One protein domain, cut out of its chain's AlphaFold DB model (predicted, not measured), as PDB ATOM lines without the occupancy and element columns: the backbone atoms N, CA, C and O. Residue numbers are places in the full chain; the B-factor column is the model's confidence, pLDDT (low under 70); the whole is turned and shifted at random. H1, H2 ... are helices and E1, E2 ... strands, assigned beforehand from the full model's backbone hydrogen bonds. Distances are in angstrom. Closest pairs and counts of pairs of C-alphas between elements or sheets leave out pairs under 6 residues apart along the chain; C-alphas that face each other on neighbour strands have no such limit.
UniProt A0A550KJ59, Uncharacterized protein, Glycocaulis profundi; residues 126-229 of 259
ATOM      1  N   ALA A 126      72.841  25.675  85.332       95.44
ATOM      2  CA  ALA A 126      71.822  24.757  84.829       95.44
ATOM      3  C   ALA A 126      70.657  25.513  84.180       95.44
ATOM      4  O   ALA A 126      70.128  25.051  83.170       95.44
ATOM      5  N   GLY A 127      70.323  26.713  84.666       94.25
ATOM      6  CA  GLY A 127      69.292  27.566  84.074       94.25
ATOM      7  C   GLY A 127      69.537  27.900  82.598       94.25
ATOM      8  O   GLY A 127      68.600  27.888  81.800       94.25
ATOM      9  N   LYS A 128      70.798  28.108  82.188       95.50
ATOM     10  CA  LYS A 128      71.165  28.373  80.781       95.50
ATOM     11  C   LYS A 128      70.961  27.136  79.905       95.50
ATOM     12  O   LYS A 128      70.497  27.235  78.769       95.50
ATOM     13  N   HIS A 129      71.318  25.961  80.423       97.06
ATOM     14  CA  HIS A 129      71.095  24.696  79.727       97.06
ATOM     15  C   HIS A 129      69.608  24.350  79.657       97.06
ATOM     16  O   HIS A 129      69.143  23.936  78.599       97.06
ATOM     17  N   HIS A 130      68.854  24.608  80.723       96.06
ATOM     18  CA  HIS A 130      67.409  24.442  80.756       96.06
ATOM     19  C   HIS A 130      66.719  25.345  79.714       96.06
ATOM     20  O   HIS A 130      65.983  24.839  78.870       96.06
ATOM     21  N   GLU A 131      67.028  26.647  79.663       95.69
ATOM     22  CA  GLU A 131      66.500  27.561  78.631       95.69
ATOM     23  C   GLU A 131      66.809  27.049  77.213       95.69
ATOM     24  O   GLU A 131      65.945  27.019  76.328       95.69
ATOM     25  N   ARG A 132      68.046  26.586  76.990       96.88
ATOM     26  CA  ARG A 132      68.447  26.030  75.696       96.88
ATOM     27  C   ARG A 132      67.691  24.745  75.355       96.88
ATOM     28  O   ARG A 132      67.331  24.570  74.190       96.88
ATOM     29  N   ALA A 133      67.465  23.867  76.327       97.25
ATOM     30  CA  ALA A 133      66.731  22.622  76.147       97.25
ATOM     31  C   ALA A 133      65.259  22.884  75.808       97.25
ATOM     32  O   ALA A 133      64.777  22.320  74.833       97.25
ATOM     33  N   LEU A 134      64.595  23.825  76.493       96.06
ATOM     34  CA  LEU A 134      63.231  24.255  76.157       96.06
ATOM     35  C   LEU A 134      63.134  24.743  74.707       96.06
ATOM     36  O   LEU A 134      62.252  24.325  73.959       96.06
ATOM     37  N   LYS A 135      64.088  25.574  74.265       96.94
ATOM     38  CA  LYS A 135      64.138  26.041  72.872       96.94
ATOM     39  C   LYS A 135      64.325  24.888  71.877       96.94
ATOM     40  O   LYS A 135      63.665  24.867  70.844       96.94
ATOM     41  N   LEU A 136      65.212  23.937  72.178       97.50
ATOM     42  CA  LEU A 136      65.457  22.768  71.326       97.50
ATOM     43  C   LEU A 136      64.252  21.819  71.274       97.50
ATOM     44  O   LEU A 136      63.948  21.299  70.203       97.50
ATOM     45  N   ALA A 137      63.572  21.607  72.404       96.81
ATOM     46  CA  ALA A 137      62.348  20.819  72.477       96.81
ATOM     47  C   ALA A 137      61.266  21.446  71.593       96.81
ATOM     48  O   ALA A 137      60.729  20.761  70.725       96.81
ATOM     49  N   LYS A 138      61.069  22.764  71.699       96.56
ATOM     50  CA  LYS A 138      60.143  23.518  70.846       96.56
ATOM     51  C   LYS A 138      60.478  23.430  69.362       96.56
ATOM     52  O   LYS A 138      59.617  23.127  68.544       96.56
ATOM     53  N   GLU A 139      61.741  23.651  68.996       96.19
ATOM     54  CA  GLU A 139      62.215  23.509  67.608       96.19
ATOM     55  C   GLU A 139      61.991  22.086  67.064       96.19
ATOM     56  O   GLU A 139      61.732  21.899  65.875       96.19
ATOM     57  N   ALA A 140      62.074  21.071  67.925       93.06
ATOM     58  CA  ALA A 140      61.835  19.682  67.558       93.06
ATOM     59  C   ALA A 140      60.347  19.279  67.584       93.06
ATOM     60  O   ALA A 140      60.019  18.224  67.024       93.06
ATOM     61  N   GLY A 141      59.463  20.100  68.165       94.94
ATOM     62  CA  GLY A 141      58.061  19.772  68.450       94.94
ATOM     63  C   GLY A 141      57.925  18.683  69.517       94.94
ATOM     64  O   GLY A 141      57.195  17.719  69.308       94.94
ATOM     65  N   LEU A 142      58.719  18.785  70.584       95.25
ATOM     66  CA  LEU A 142      58.851  17.811  71.677       95.25
ATOM     67  C   LEU A 142      58.641  18.466  73.052       95.25
ATOM     68  O   LEU A 142      59.179  17.990  74.049       95.25
ATOM     69  N   ASP A 143      57.924  19.587  73.103       94.69
ATOM     70  CA  ASP A 143      57.706  20.386  74.312       94.69
ATOM     71  C   ASP A 143      57.110  19.539  75.447       94.69
ATOM     72  O   ASP A 143      57.677  19.483  76.539       94.69
ATOM     73  N   ASP A 144      56.029  18.810  75.155       94.50
ATOM     74  CA  ASP A 144      55.327  17.969  76.131       94.50
ATOM     75  C   ASP A 144      56.178  16.774  76.579       94.50
ATOM     76  O   ASP A 144      56.245  16.461  77.765       94.50
ATOM     77  N   GLU A 145      56.892  16.134  75.646       95.12
ATOM     78  CA  GLU A 145      57.778  15.002  75.952       95.12
ATOM     79  C   GLU A 145      58.957  15.439  76.836       95.12
ATOM     80  O   GLU A 145      59.361  14.719  77.751       95.12
ATOM     81  N   TYR A 146      59.494  16.638  76.599       95.75
ATOM     82  CA  TYR A 146      60.538  17.211  77.441       95.75
ATOM     83  C   TYR A 146      60.006  17.614  78.824       95.75
ATOM     84  O   TYR A 146      60.679  17.377  79.827       95.75
ATOM     85  N   ALA A 147      58.794  18.172  78.899       93.19
ATOM     86  CA  ALA A 147      58.147  18.496  80.168       93.19
ATOM     87  C   ALA A 147      57.897  17.238  81.020       93.19
ATOM     88  O   ALA A 147      58.240  17.229  82.201       93.19
ATOM     89  N   ALA A 148      57.388  16.161  80.415       93.06
ATOM     90  CA  ALA A 148      57.199  14.867  81.068       93.06
ATOM     91  C   ALA A 148      58.529  14.280  81.578       93.06
ATOM     92  O   ALA A 148      58.641  13.895  82.741       93.06
ATOM     93  N   ALA A 149      59.578  14.304  80.745       93.56
ATOM     94  CA  ALA A 149      60.910  13.843  81.140       93.56
ATOM     95  C   ALA A 149      61.455  14.601  82.365       93.56
ATOM     96  O   ALA A 149      62.043  13.997  83.262       93.56
ATOM     97  N   ARG A 150      61.231  15.923  82.437       91.38
ATOM     98  CA  ARG A 150      61.616  16.751  83.594       91.38
ATOM     99  C   ARG A 150      60.835  16.427  84.867       91.38
ATOM    100  O   ARG A 150      61.360  16.646  85.955       91.38
ATOM    101  N   LEU A 151      59.612  15.916  84.743       89.06
ATOM    102  CA  LEU A 151      58.806  15.437  85.871       89.06
ATOM    103  C   LEU A 151      59.201  14.022  86.327       89.06
ATOM    104  O   LEU A 151      58.578  13.474  87.231       89.06
ATOM    105  N   GLY A 152      60.252  13.443  85.736       89.06
ATOM    106  CA  GLY A 152      60.772  12.128  86.100       89.06
ATOM    107  C   GLY A 152      60.117  10.972  85.349       89.06
ATOM    108  O   GLY A 152      60.380   9.816  85.681       89.06
ATOM    109  N   GLU A 153      59.291  11.244  84.333       93.25
ATOM    110  CA  GLU A 153      58.754  10.176  83.495       93.25
ATOM    111  C   GLU A 153      59.872   9.491  82.688       93.25
ATOM    112  O   GLU A 153      60.804  10.158  82.217       93.25
ATOM    113  N   PRO A 154      59.800   8.159  82.487       93.25
ATOM    114  CA  PRO A 154      60.751   7.448  81.642       93.25
ATOM    115  C   PRO A 154      60.819   8.060  80.238       93.25
ATOM    116  O   PRO A 154      59.831   8.085  79.508       93.25
ATOM    117  N   SER A 155      62.001   8.529  79.837       95.38
ATOM    118  CA  SER A 155      62.193   9.221  78.563       95.38
ATOM    119  C   SER A 155      63.527   8.864  77.925       95.38
ATOM    120  O   SER A 155      64.548   8.708  78.595       95.38
ATOM    121  N   TRP A 156      63.552   8.802  76.594       94.69
ATOM    122  CA  TRP A 156      64.802   8.635  75.854       94.69
ATOM    123  C   TRP A 156      65.720   9.859  75.965       94.69
ATOM    124  O   TRP A 156      66.922   9.736  75.730       94.69
ATOM    125  N   ILE A 157      65.168  11.035  76.291       95.81
ATOM    126  CA  ILE A 157      65.925  12.288  76.414       95.81
ATOM    127  C   ILE A 157      66.948  12.173  77.549       95.81
ATOM    128  O   ILE A 157      68.073  12.658  77.422       95.81
ATOM    129  N   THR A 158      66.560  11.498  78.632       93.31
ATOM    130  CA  THR A 158      67.340  11.344  79.862       93.31
ATOM    131  C   THR A 158      68.020   9.976  79.982       93.31
ATOM    132  O   THR A 158      68.770   9.775  80.934       93.31
ATOM    133  N   ASP A 159      67.829   9.051  79.030       93.69
ATOM    134  CA  ASP A 159      68.400   7.698  79.086       93.69
ATOM    135  C   ASP A 159      69.873   7.653  78.609       93.69
ATOM    136  O   ASP A 159      70.155   7.727  77.403       93.69
ATOM    137  N   PRO A 160      70.850   7.458  79.520       88.50
ATOM    138  CA  PRO A 160      72.261   7.403  79.155       88.50
ATOM    139  C   PRO A 160      72.632   6.147  78.349       88.50
ATOM    140  O   PRO A 160      73.620   6.175  77.608       88.50
ATOM    141  N   LYS A 161      71.852   5.058  78.444       92.88
ATOM    142  CA  LYS A 161      72.141   3.768  77.786       92.88
ATOM    143  C   LYS A 161      71.952   3.832  76.276       92.88
ATOM    144  O   LYS A 161      72.453   2.985  75.539       92.88
ATOM    145  N   LEU A 162      71.257   4.853  75.782       92.50
ATOM    146  CA  LEU A 162      71.042   5.026  74.353       92.50
ATOM    147  C   LEU A 162      72.294   5.486  73.612       92.50
ATOM    148  O   LEU A 162      72.311   5.356  72.385       92.50
ATOM    149  N   HIS A 163      73.318   6.002  74.307       93.88
ATOM    150  CA  HIS A 163      74.577   6.470  73.715       93.88
ATOM    151  C   HIS A 163      74.329   7.295  72.439       93.88
ATOM    152  O   HIS A 163      74.693   6.891  71.330       93.88
ATOM    153  N   LEU A 164      73.593   8.404  72.581       95.50
ATOM    154  CA  LEU A 164      73.164   9.250  71.458       95.50
ATOM    155  C   LEU A 164      74.288  10.152  70.929       95.50
ATOM    156  O   LEU A 164      74.282  10.504  69.746       95.50
ATOM    157  N   PHE A 165      75.250  10.495  71.783       96.50
ATOM    158  CA  PHE A 165      76.345  11.410  71.480       96.50
ATOM    159  C   PHE A 165      77.679  10.981  72.093       96.50
ATOM    160  O   PHE A 165      77.715  10.228  73.068       96.50
ATOM    161  N   ASP A 166      78.771  11.479  71.514       95.31
ATOM    162  CA  ASP A 166      80.121  11.387  72.075       95.31
ATOM    163  C   ASP A 166      80.380  12.444  73.172       95.31
ATOM    164  O   ASP A 166      79.495  13.197  73.576       95.31
ATOM    165  N   ARG A 167      81.625  12.541  73.654       91.06
ATOM    166  CA  ARG A 167      82.011  13.525  74.683       91.06
ATOM    167  C   ARG A 167      81.824  14.983  74.240       91.06
ATOM    168  O   ARG A 167      81.570  15.837  75.084       91.06
ATOM    169  N   MET A 168      81.930  15.268  72.943       91.38
ATOM    170  CA  MET A 168      81.759  16.609  72.379       91.38
ATOM    171  C   MET A 168      80.283  16.947  72.110       91.38
ATOM    172  O   MET A 168      79.958  18.101  71.823       91.38
ATOM    173  N   GLY A 169      79.374  15.978  72.242       93.25
ATOM    174  CA  GLY A 169      77.957  16.135  71.918       93.25
ATOM    175  C   GLY A 169      77.629  15.848  70.454       93.25
ATOM    176  O   GLY A 169      76.555  16.234  69.990       93.25
ATOM    177  N   GLN A 170      78.538  15.209  69.711       94.75
ATOM    178  CA  GLN A 170      78.316  14.870  68.310       94.75
ATOM    179  C   GLN A 170      77.531  13.561  68.174       94.75
ATOM    180  O   GLN A 170      77.755  12.633  68.953       94.75
ATOM    181  N   PRO A 171      76.621  13.441  67.187       95.38
ATOM    182  CA  PRO A 171      75.809  12.243  67.004       95.38
ATOM    183  C   PRO A 171      76.632  10.979  66.712       95.38
ATOM    184  O   PRO A 171      77.298  10.891  65.681       95.38
ATOM    185  N   ILE A 172      76.458   9.931  67.518       95.19
ATOM    186  CA  ILE A 172      77.073   8.606  67.293       95.19
ATOM    187  C   ILE A 172      76.013   7.535  66.990       95.19
ATOM    188  O   ILE A 172      74.824   7.846  66.856       95.19
ATOM    189  N   ASN A 173      76.441   6.278  66.817       92.69
ATOM    190  CA  ASN A 173      75.572   5.099  66.710       92.69
ATOM    191  C   ASN A 173      74.460   5.214  65.653       92.69
ATOM    192  O   ASN A 173      73.310   4.841  65.887       92.69
ATOM    193  N   GLY A 174      74.798   5.717  64.463       93.44
ATOM    194  CA  GLY A 174      73.829   5.991  63.396       93.44
ATOM    195  C   GLY A 174      72.999   4.782  62.939       93.44
ATOM    196  O   GLY A 174      71.880   4.969  62.471       93.44
ATOM    197  N   ARG A 175      73.515   3.555  63.111       95.06
ATOM    198  CA  ARG A 175      72.844   2.299  62.721       95.06
ATOM    199  C   ARG A 175      71.817   1.798  63.742       95.06
ATOM    200  O   ARG A 175      71.072   0.879  63.427       95.06
ATOM    201  N   ALA A 176      71.776   2.366  64.947       95.69
ATOM    202  CA  ALA A 176      70.747   2.040  65.929       95.69
ATOM    203  C   ALA A 176      69.398   2.664  65.534       95.69
ATOM    204  O   ALA A 176      69.348   3.614  64.750       95.69
ATOM    205  N   LEU A 177      68.301   2.153  66.094       95.88
ATOM    206  CA  LEU A 177      66.965   2.705  65.866       95.88
ATOM    207  C   LEU A 177      66.837   4.112  66.462       95.88
ATOM    208  O   LEU A 177      67.429   4.430  67.503       95.88
ATOM    209  N   CYS A 178      66.059   4.961  65.789       94.62
ATOM    210  CA  CYS A 178      65.704   6.274  66.305       94.62
ATOM    211  C   CYS A 178      64.979   6.117  67.654       94.62
ATOM    212  O   CYS A 178      63.980   5.397  67.706       94.62
ATOM    213  N   PRO A 179      65.439   6.793  68.724       93.69
ATOM    214  CA  PRO A 179      64.864   6.621  70.060       93.69
ATOM    215  C   PRO A 179      63.391   7.038  70.136       93.69
ATOM    216  O   PRO A 179      62.606   6.389  70.811       93.69
ATOM    217  N   ARG A 180      62.994   8.037  69.339       91.81
ATOM    218  CA  ARG A 180      61.605   8.506  69.227       91.81
ATOM    219  C   ARG A 180      60.690   7.567  68.426       91.81
ATOM    220  O   ARG A 180      59.537   7.893  68.183       91.81
ATOM    221  N   GLY A 181      61.224   6.471  67.881       91.94
ATOM    222  CA  GLY A 181      60.453   5.530  67.064       91.94
ATOM    223  C   GLY A 181      60.002   6.073  65.703       91.94
ATOM    224  O   GLY A 181      59.013   5.586  65.162       91.94
ATOM    225  N   CYS A 182      60.715   7.056  65.135       92.81
ATOM    226  CA  CYS A 182      60.394   7.631  63.821       92.81
ATOM    227  C   CYS A 182      60.211   6.553  62.757       92.81
ATOM    228  O   CYS A 182      60.928   5.553  62.768       92.81
ATOM    229  N   LEU A 183      59.326   6.796  61.794       93.62
ATOM    230  CA  LEU A 183      59.132   5.908  60.656       93.62
ATOM    231  C   LEU A 183      59.745   6.509  59.391       93.62
ATOM    232  O   LEU A 183      59.699   7.717  59.179       93.62
ATOM    233  N   ARG A 184      60.280   5.648  58.527       91.81
ATOM    234  CA  ARG A 184      60.707   5.992  57.169       91.81
ATOM    235  C   ARG A 184      60.166   4.984  56.168       91.81
ATOM    236  O   ARG A 184      59.916   3.828  56.514       91.81
ATOM    237  N   ARG A 185      60.035   5.396  54.908       91.44
ATOM    238  CA  ARG A 185      59.675   4.481  53.821       91.44
ATOM    239  C   ARG A 185      60.914   3.703  53.365       91.44
ATOM    240  O   ARG A 185      61.984   4.271  53.161       91.44
ATOM    241  N   ALA A 186      60.775   2.390  53.222       89.88
ATOM    242  CA  ALA A 186      61.820   1.501  52.726       89.88
ATOM    243  C   ALA A 186      61.176   0.375  51.921       89.88
ATOM    244  O   ALA A 186      60.341  -0.348  52.461       89.88
ATOM    245  N   ARG A 187      61.565   0.205  50.650       90.12
ATOM    246  CA  ARG A 187      61.029  -0.859  49.774       90.12
ATOM    247  C   ARG A 187      59.488  -0.941  49.815       90.12
ATOM    248  O   ARG A 187      58.926  -2.003  50.044       90.12
ATOM    249  N   GLY A 188      58.813   0.204  49.693       91.69
ATOM    250  CA  GLY A 188      57.345   0.287  49.660       91.69
ATOM    251  C   GLY A 188      56.618   0.194  51.009       91.69
ATOM    252  O   GLY A 188      55.424   0.464  51.050       91.69
ATOM    253  N   ARG A 189      57.302  -0.103  52.122       93.62
ATOM    254  CA  ARG A 189      56.692  -0.206  53.464       93.62
ATOM    255  C   ARG A 189      57.220   0.843  54.442       93.62
ATOM    256  O   ARG A 189      58.331   1.348  54.274       93.62
ATOM    257  N   MET A 190      56.435   1.150  55.474       93.94
ATOM    258  CA  MET A 190      56.884   1.967  56.605       93.94
ATOM    259  C   MET A 190      57.668   1.094  57.586       93.94
ATOM    260  O   MET A 190      57.198   0.040  58.004       93.94
ATOM    261  N   VAL A 191      58.875   1.524  57.943       94.06
ATOM    262  CA  VAL A 191      59.749   0.846  58.911       94.06
ATOM    263  C   VAL A 191      60.301   1.857  59.905       94.06
ATOM    264  O   VAL A 191      60.354   3.049  59.605       94.06
ATOM    265  N   ARG A 192      60.754   1.400  61.076       95.06
ATOM    266  CA  ARG A 192      61.452   2.276  62.025       95.06
ATOM    267  C   ARG A 192      62.726   2.835  61.388       95.06
ATOM    268  O   ARG A 192      63.522   2.098  60.809       95.06
ATOM    269  N   ALA A 193      62.902   4.142  61.495       95.19
ATOM    270  CA  ALA A 193      64.069   4.848  61.011       95.19
ATOM    271  C   ALA A 193      65.282   4.511  61.879       95.19
ATOM    272  O   ALA A 193      65.193   4.437  63.111       95.19
ATOM    273  N   LEU A 194      66.431   4.350  61.228       95.94
ATOM    274  CA  LEU A 194      67.706   4.387  61.926       95.94
ATOM    275  C   LEU A 194      67.974   5.823  62.379       95.94
ATOM    276  O   LEU A 194      67.436   6.778  61.816       95.94
ATOM    277  N   ARG A 195      68.831   6.003  63.382       95.00
ATOM    278  CA  ARG A 195      69.217   7.338  63.856       95.00
ATOM    279  C   ARG A 195      69.831   8.167  62.737       95.00
ATOM    280  O   ARG A 195      69.518   9.345  62.650       95.00
ATOM    281  N   ALA A 196      70.669   7.560  61.892       94.69
ATOM    282  CA  ALA A 196      71.282   8.226  60.744       94.69
ATOM    283  C   ALA A 196      70.255   8.725  59.713       94.69
ATOM    284  O   ALA A 196      70.502   9.746  59.084       94.69
ATOM    285  N   ASP A 197      69.110   8.048  59.603       93.44
ATOM    286  CA  ASP A 197      68.047   8.373  58.646       93.44
ATOM    287  C   ASP A 197      66.999   9.345  59.225       93.44
ATOM    288  O   ASP A 197      66.018   9.667  58.559       93.44
ATOM    289  N   CYS A 198      67.145   9.764  60.488       93.00
ATOM    290  CA  CYS A 198      66.206  10.667  61.146       93.00
ATOM    291  C   CYS A 198      66.528  12.124  60.789       93.00
ATOM    292  O   CYS A 198      67.589  12.642  61.138       93.00
ATOM    293  N   ASP A 199      65.574  12.802  60.158       90.81
ATOM    294  CA  ASP A 199      65.615  14.227  59.809       90.81
ATOM    295  C   ASP A 199      65.903  15.133  61.019       90.81
ATOM    296  O   ASP A 199      66.678  16.085  60.943       90.81
ATOM    297  N   LYS A 200      65.348  14.783  62.181       91.88
ATOM    298  CA  LYS A 200      65.531  15.506  63.445       91.88
ATOM    299  C   LYS A 200      66.702  14.987  64.284       91.88
ATOM    300  O   LYS A 200      66.830  15.395  65.439       91.88
ATOM    301  N   ARG A 201      67.576  14.113  63.756       94.00
ATOM    302  CA  ARG A 201      68.690  13.505  64.521       94.00
ATOM    303  C   ARG A 201      69.522  14.555  65.251       94.00
ATOM    304  O   ARG A 201      69.804  14.391  66.434       94.00
ATOM    305  N   ALA A 202      69.904  15.625  64.558       93.56
ATOM    306  CA  ALA A 202      70.743  16.669  65.138       93.56
ATOM    307  C   ALA A 202      70.053  17.386  66.311       93.56
ATOM    308  O   ALA A 202      70.703  17.645  67.320       93.56
ATOM    309  N   LEU A 203      68.752  17.678  66.202       94.94
ATOM    310  CA  LEU A 203      67.975  18.317  67.271       94.94
ATOM    311  C   LEU A 203      67.795  17.383  68.471       94.94
ATOM    312  O   LEU A 203      68.073  17.788  69.592       94.94
ATOM    313  N   ILE A 204      67.425  16.123  68.225       94.12
ATOM    314  CA  ILE A 204      67.273  15.068  69.244       94.12
ATOM    315  C   ILE A 204      68.561  14.907  70.054       94.12
ATOM    316  O   ILE A 204      68.540  14.920  71.283       94.12
ATOM    317  N   VAL A 205      69.697  14.790  69.364       96.50
ATOM    318  CA  VAL A 205      71.003  14.630  70.010       96.50
ATOM    319  C   VAL A 205      71.390  15.882  70.797       96.50
ATOM    320  O   VAL A 205      71.829  15.770  71.939       96.50
ATOM    321  N   LYS A 206      71.194  17.077  70.222       97.25
ATOM    322  CA  LYS A 206      71.466  18.345  70.914       97.25
ATOM    323  C   LYS A 206      70.597  18.517  72.157       97.25
ATOM    324  O   LYS A 206      71.113  19.006  73.158       97.25
ATOM    325  N   LEU A 207      69.323  18.130  72.106       97.38
ATOM    326  CA  LEU A 207      68.409  18.179  73.246       97.38
ATOM    327  C   LEU A 207      68.904  17.268  74.374       97.38
ATOM    328  O   LEU A 207      69.170  17.765  75.463       97.38
ATOM    329  N   ALA A 208      69.136  15.983  74.091       96.94
ATOM    330  CA  ALA A 208      69.621  15.028  75.092       96.94
ATOM    331  C   ALA A 208      70.994  15.423  75.677       96.94
ATOM    332  O   ALA A 208      71.228  15.313  76.878       96.94
ATOM    333  N   HIS A 209      71.910  15.944  74.851       97.56
ATOM    334  CA  HIS A 209      73.209  16.431  75.334       97.56
ATOM    335  C   HIS A 209      73.076  17.680  76.211       97.56
ATOM    336  O   HIS A 209      73.762  17.806  77.225       97.56
ATOM    337  N   THR A 210      72.191  18.607  75.835       97.56
ATOM    338  CA  THR A 210      71.907  19.810  76.635       97.56
ATOM    339  C   THR A 210      71.281  19.427  77.972       97.56
ATOM    340  O   THR A 210      71.669  19.982  78.995       97.56
ATOM    341  N   GLU A 211      70.395  18.433  77.981       96.94
ATOM    342  CA  GLU A 211      69.791  17.904  79.202       96.94
ATOM    343  C   GLU A 211      70.830  17.253  80.121       96.94
ATOM    344  O   GLU A 211      70.869  17.533  81.318       96.94
ATOM    345  N   LYS A 212      71.771  16.480  79.564       96.06
ATOM    346  CA  LYS A 212      72.906  15.963  80.340       96.06
ATOM    347  C   LYS A 212      73.728  17.094  80.967       96.06
ATOM    348  O   LYS A 212      74.088  17.007  82.137       96.06
ATOM    349  N   LYS A 213      74.028  18.155  80.209       97.19
ATOM    350  CA  LYS A 213      74.758  19.323  80.732       97.19
ATOM    351  C   LYS A 213      73.982  20.048  81.828       97.19
ATOM    352  O   LYS A 213      74.587  20.466  82.807       97.19
ATOM    353  N   ARG A 214      72.658  20.160  81.688       97.00
ATOM    354  CA  ARG A 214      71.768  20.718  82.713       97.00
ATOM    355  C   ARG A 214      71.881  19.942  84.023       97.00
ATOM    356  O   ARG A 214      72.077  20.567  85.056       97.00
ATOM    357  N   HIS A 215      71.811  18.609  83.977       95.44
ATOM    358  CA  HIS A 215      71.956  17.762  85.168       95.44
ATOM    359  C   HIS A 215      73.308  17.952  85.857       95.44
ATOM    360  O   HIS A 215      73.342  18.141  87.067       95.44
ATOM    361  N   VAL A 216      74.402  17.940  85.090       96.25
ATOM    362  CA  VAL A 216      75.754  18.139  85.637       96.25
ATOM    363  C   VAL A 216      75.872  19.509  86.306       96.25
ATOM    364  O   VAL A 216      76.248  19.580  87.468       96.25
ATOM    365  N   ALA A 217      75.466  20.579  85.621       97.44
ATOM    366  CA  ALA A 217      75.542  21.933  86.167       97.44
ATOM    367  C   ALA A 217      74.638  22.135  87.398       97.44
ATOM    368  O   ALA A 217      74.959  22.925  88.284       97.44
ATOM    369  N   LEU A 218      73.496  21.439  87.463       95.88
ATOM    370  CA  LEU A 218      72.609  21.495  88.625       95.88
ATOM    371  C   LEU A 218      73.239  20.780  89.822       95.88
ATOM    372  O   LEU A 218      73.162  21.279  90.939       95.88
ATOM    373  N   GLU A 219      73.886  19.639  89.588       96.00
ATOM    374  CA  GLU A 219      74.622  18.921  90.626       96.00
ATOM    375  C   GLU A 219      75.776  19.765  91.179       96.00
ATOM    376  O   GLU A 219      75.874  19.954  92.389       96.00
ATOM    377  N   GLU A 220      76.586  20.354  90.297       97.19
ATOM    378  CA  GLU A 220      77.681  21.261  90.665       97.19
ATOM    379  C   GLU A 220      77.180  22.462  91.483       97.19
ATOM    380  O   GLU A 220      77.794  22.838  92.482       97.19
ATOM    381  N   TYR A 221      76.034  23.039  91.101       95.88
ATOM    382  CA  TYR A 221      75.399  24.107  91.871       95.88
ATOM    383  C   TYR A 221      75.094  23.664  93.305       95.88
ATOM    384  O   TYR A 221      75.445  24.363  94.256       95.88
ATOM    385  N   TRP A 222      74.456  22.506  93.478       96.00
ATOM    386  CA  TRP A 222      74.087  22.021  94.804       96.00
ATOM    387  C   TRP A 222      75.297  21.655  95.654       96.00
ATOM    388  O   TRP A 222      75.322  22.006  96.831       96.00
ATOM    389  N   GLN A 223      76.321  21.041  95.061       95.56
ATOM    390  CA  GLN A 223      77.593  20.784  95.736       95.56
ATOM    391  C   GLN A 223      78.229  22.079  96.248       95.56
ATOM    392  O   GLN A 223      78.684  22.129  97.388       95.56
ATOM    393  N   HIS A 224      78.216  23.141  95.439       95.31
ATOM    394  CA  HIS A 224      78.735  24.441  95.848       95.31
ATOM    395  C   HIS A 224      77.927  25.053  97.000       95.31
ATOM    396  O   HIS A 224      78.510  25.459  98.001       95.31
ATOM    397  N   VAL A 225      76.592  25.067  96.904       94.19
ATOM    398  CA  VAL A 225      75.723  25.594  97.973       94.19
ATOM    399  C   VAL A 225      75.905  24.815  99.280       94.19
ATOM    400  O   VAL A 225      75.931  25.421 100.347       94.19
ATOM    401  N   ILE A 226      76.061  23.493  99.214       95.00
ATOM    402  CA  ILE A 226      76.335  22.657 100.389       95.00
ATOM    403  C   ILE A 226      77.711  22.992 100.980       95.00
ATOM    404  O   ILE A 226      77.824  23.210 102.183       95.00
ATOM    405  N   ALA A 227      78.747  23.094 100.143       94.56
ATOM    406  CA  ALA A 227      80.105  23.416 100.583       94.56
ATOM    407  C   ALA A 227      80.223  24.812 101.224       94.56
ATOM    408  O   ALA A 227      81.083  25.027 102.074       94.56
ATOM    409  N   GLU A 228      79.348  25.754 100.858       92.56
ATOM    410  CA  GLU A 228      79.233  27.067 101.506       92.56
ATOM    411  C   GLU A 228      78.616  27.016 102.920       92.56
ATOM    412  O   GLU A 228      78.543  28.049 103.586       92.56
ATOM    413  N   GLY A 229      78.151  25.852 103.392       91.38
ATOM    414  CA  GLY A 229      77.562  25.690 104.727       91.38
ATOM    415  C   GLY A 229      76.153  26.273 104.850       91.38
ATOM    416  O   GLY A 229      75.758  26.764 105.906       91.38
TER     417      GLY A 229
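This is residues 126 to 229 of the 259 residues of an uncharacterized protein of Glycocaulis profundi (UniProt A0A550KJ59). One long helix, H3, makes the long axis, with H1 side by side with it and H2 folded back from H1; the small strand hairpin E1-E2 lies at one end, and at the other residues 222 to 229, of which 222 to 227 belong to H3, stick out. Between H2 and E1 runs a long stretch with no named element, residues 151 to 182, whose C-alphas lie 4 to 17 A from the mean of all C-alphas. The printed part has 104 residues, mostly helix by class, in the order H1, H2, E1, E2, H3, and its one sheet is antiparallel. It is only just loose, close to compact, with a radius of gyration of the C-alphas of 15.6 A and spans of 64 by 26 by 21 A.

Find C-alpha 126 at (71.822, 24.757, 84.829); from there H1, residues 126 to 140, runs 20.6 A. Next come H2, residues 143 to 150, and the strands E1, residues 183 to 186, and E2, residues 189 to 192. H3, residues 201 to 227, runs 39.1 A to C-alpha 227 at (80.105, 23.416, 100.583).

Look first at H1 and H3, which touch at a shallow tilt of 17 degrees, opposite ways; their closest C-alphas, of Ala 126 and Arg 214, are 4.6 A apart. H1 touches H2 with residues 134 to 137 alone, closest at the C-alphas of Ala 137 and Asp 143, 5.0 A; this helical hairpin has an only just steep tilt of 37 degrees. H2 and H3 are near each other. In the antiparallel hairpin E1 and E2, find N 184 and O 191 within hydrogen-bond range at 2.8 A. H1 is apart from both strands. In H1, H2 and H3 every O i to N i+4 pair is within hydrogen-bond range.

The C-alphas of Gly 188 and Gly 229, the two farthest apart, are 63.9 A from each other. The link from H2 to E1 is long, with 32 residues. The printed part has no cut, and no printed residue is under 70 in pLDDT.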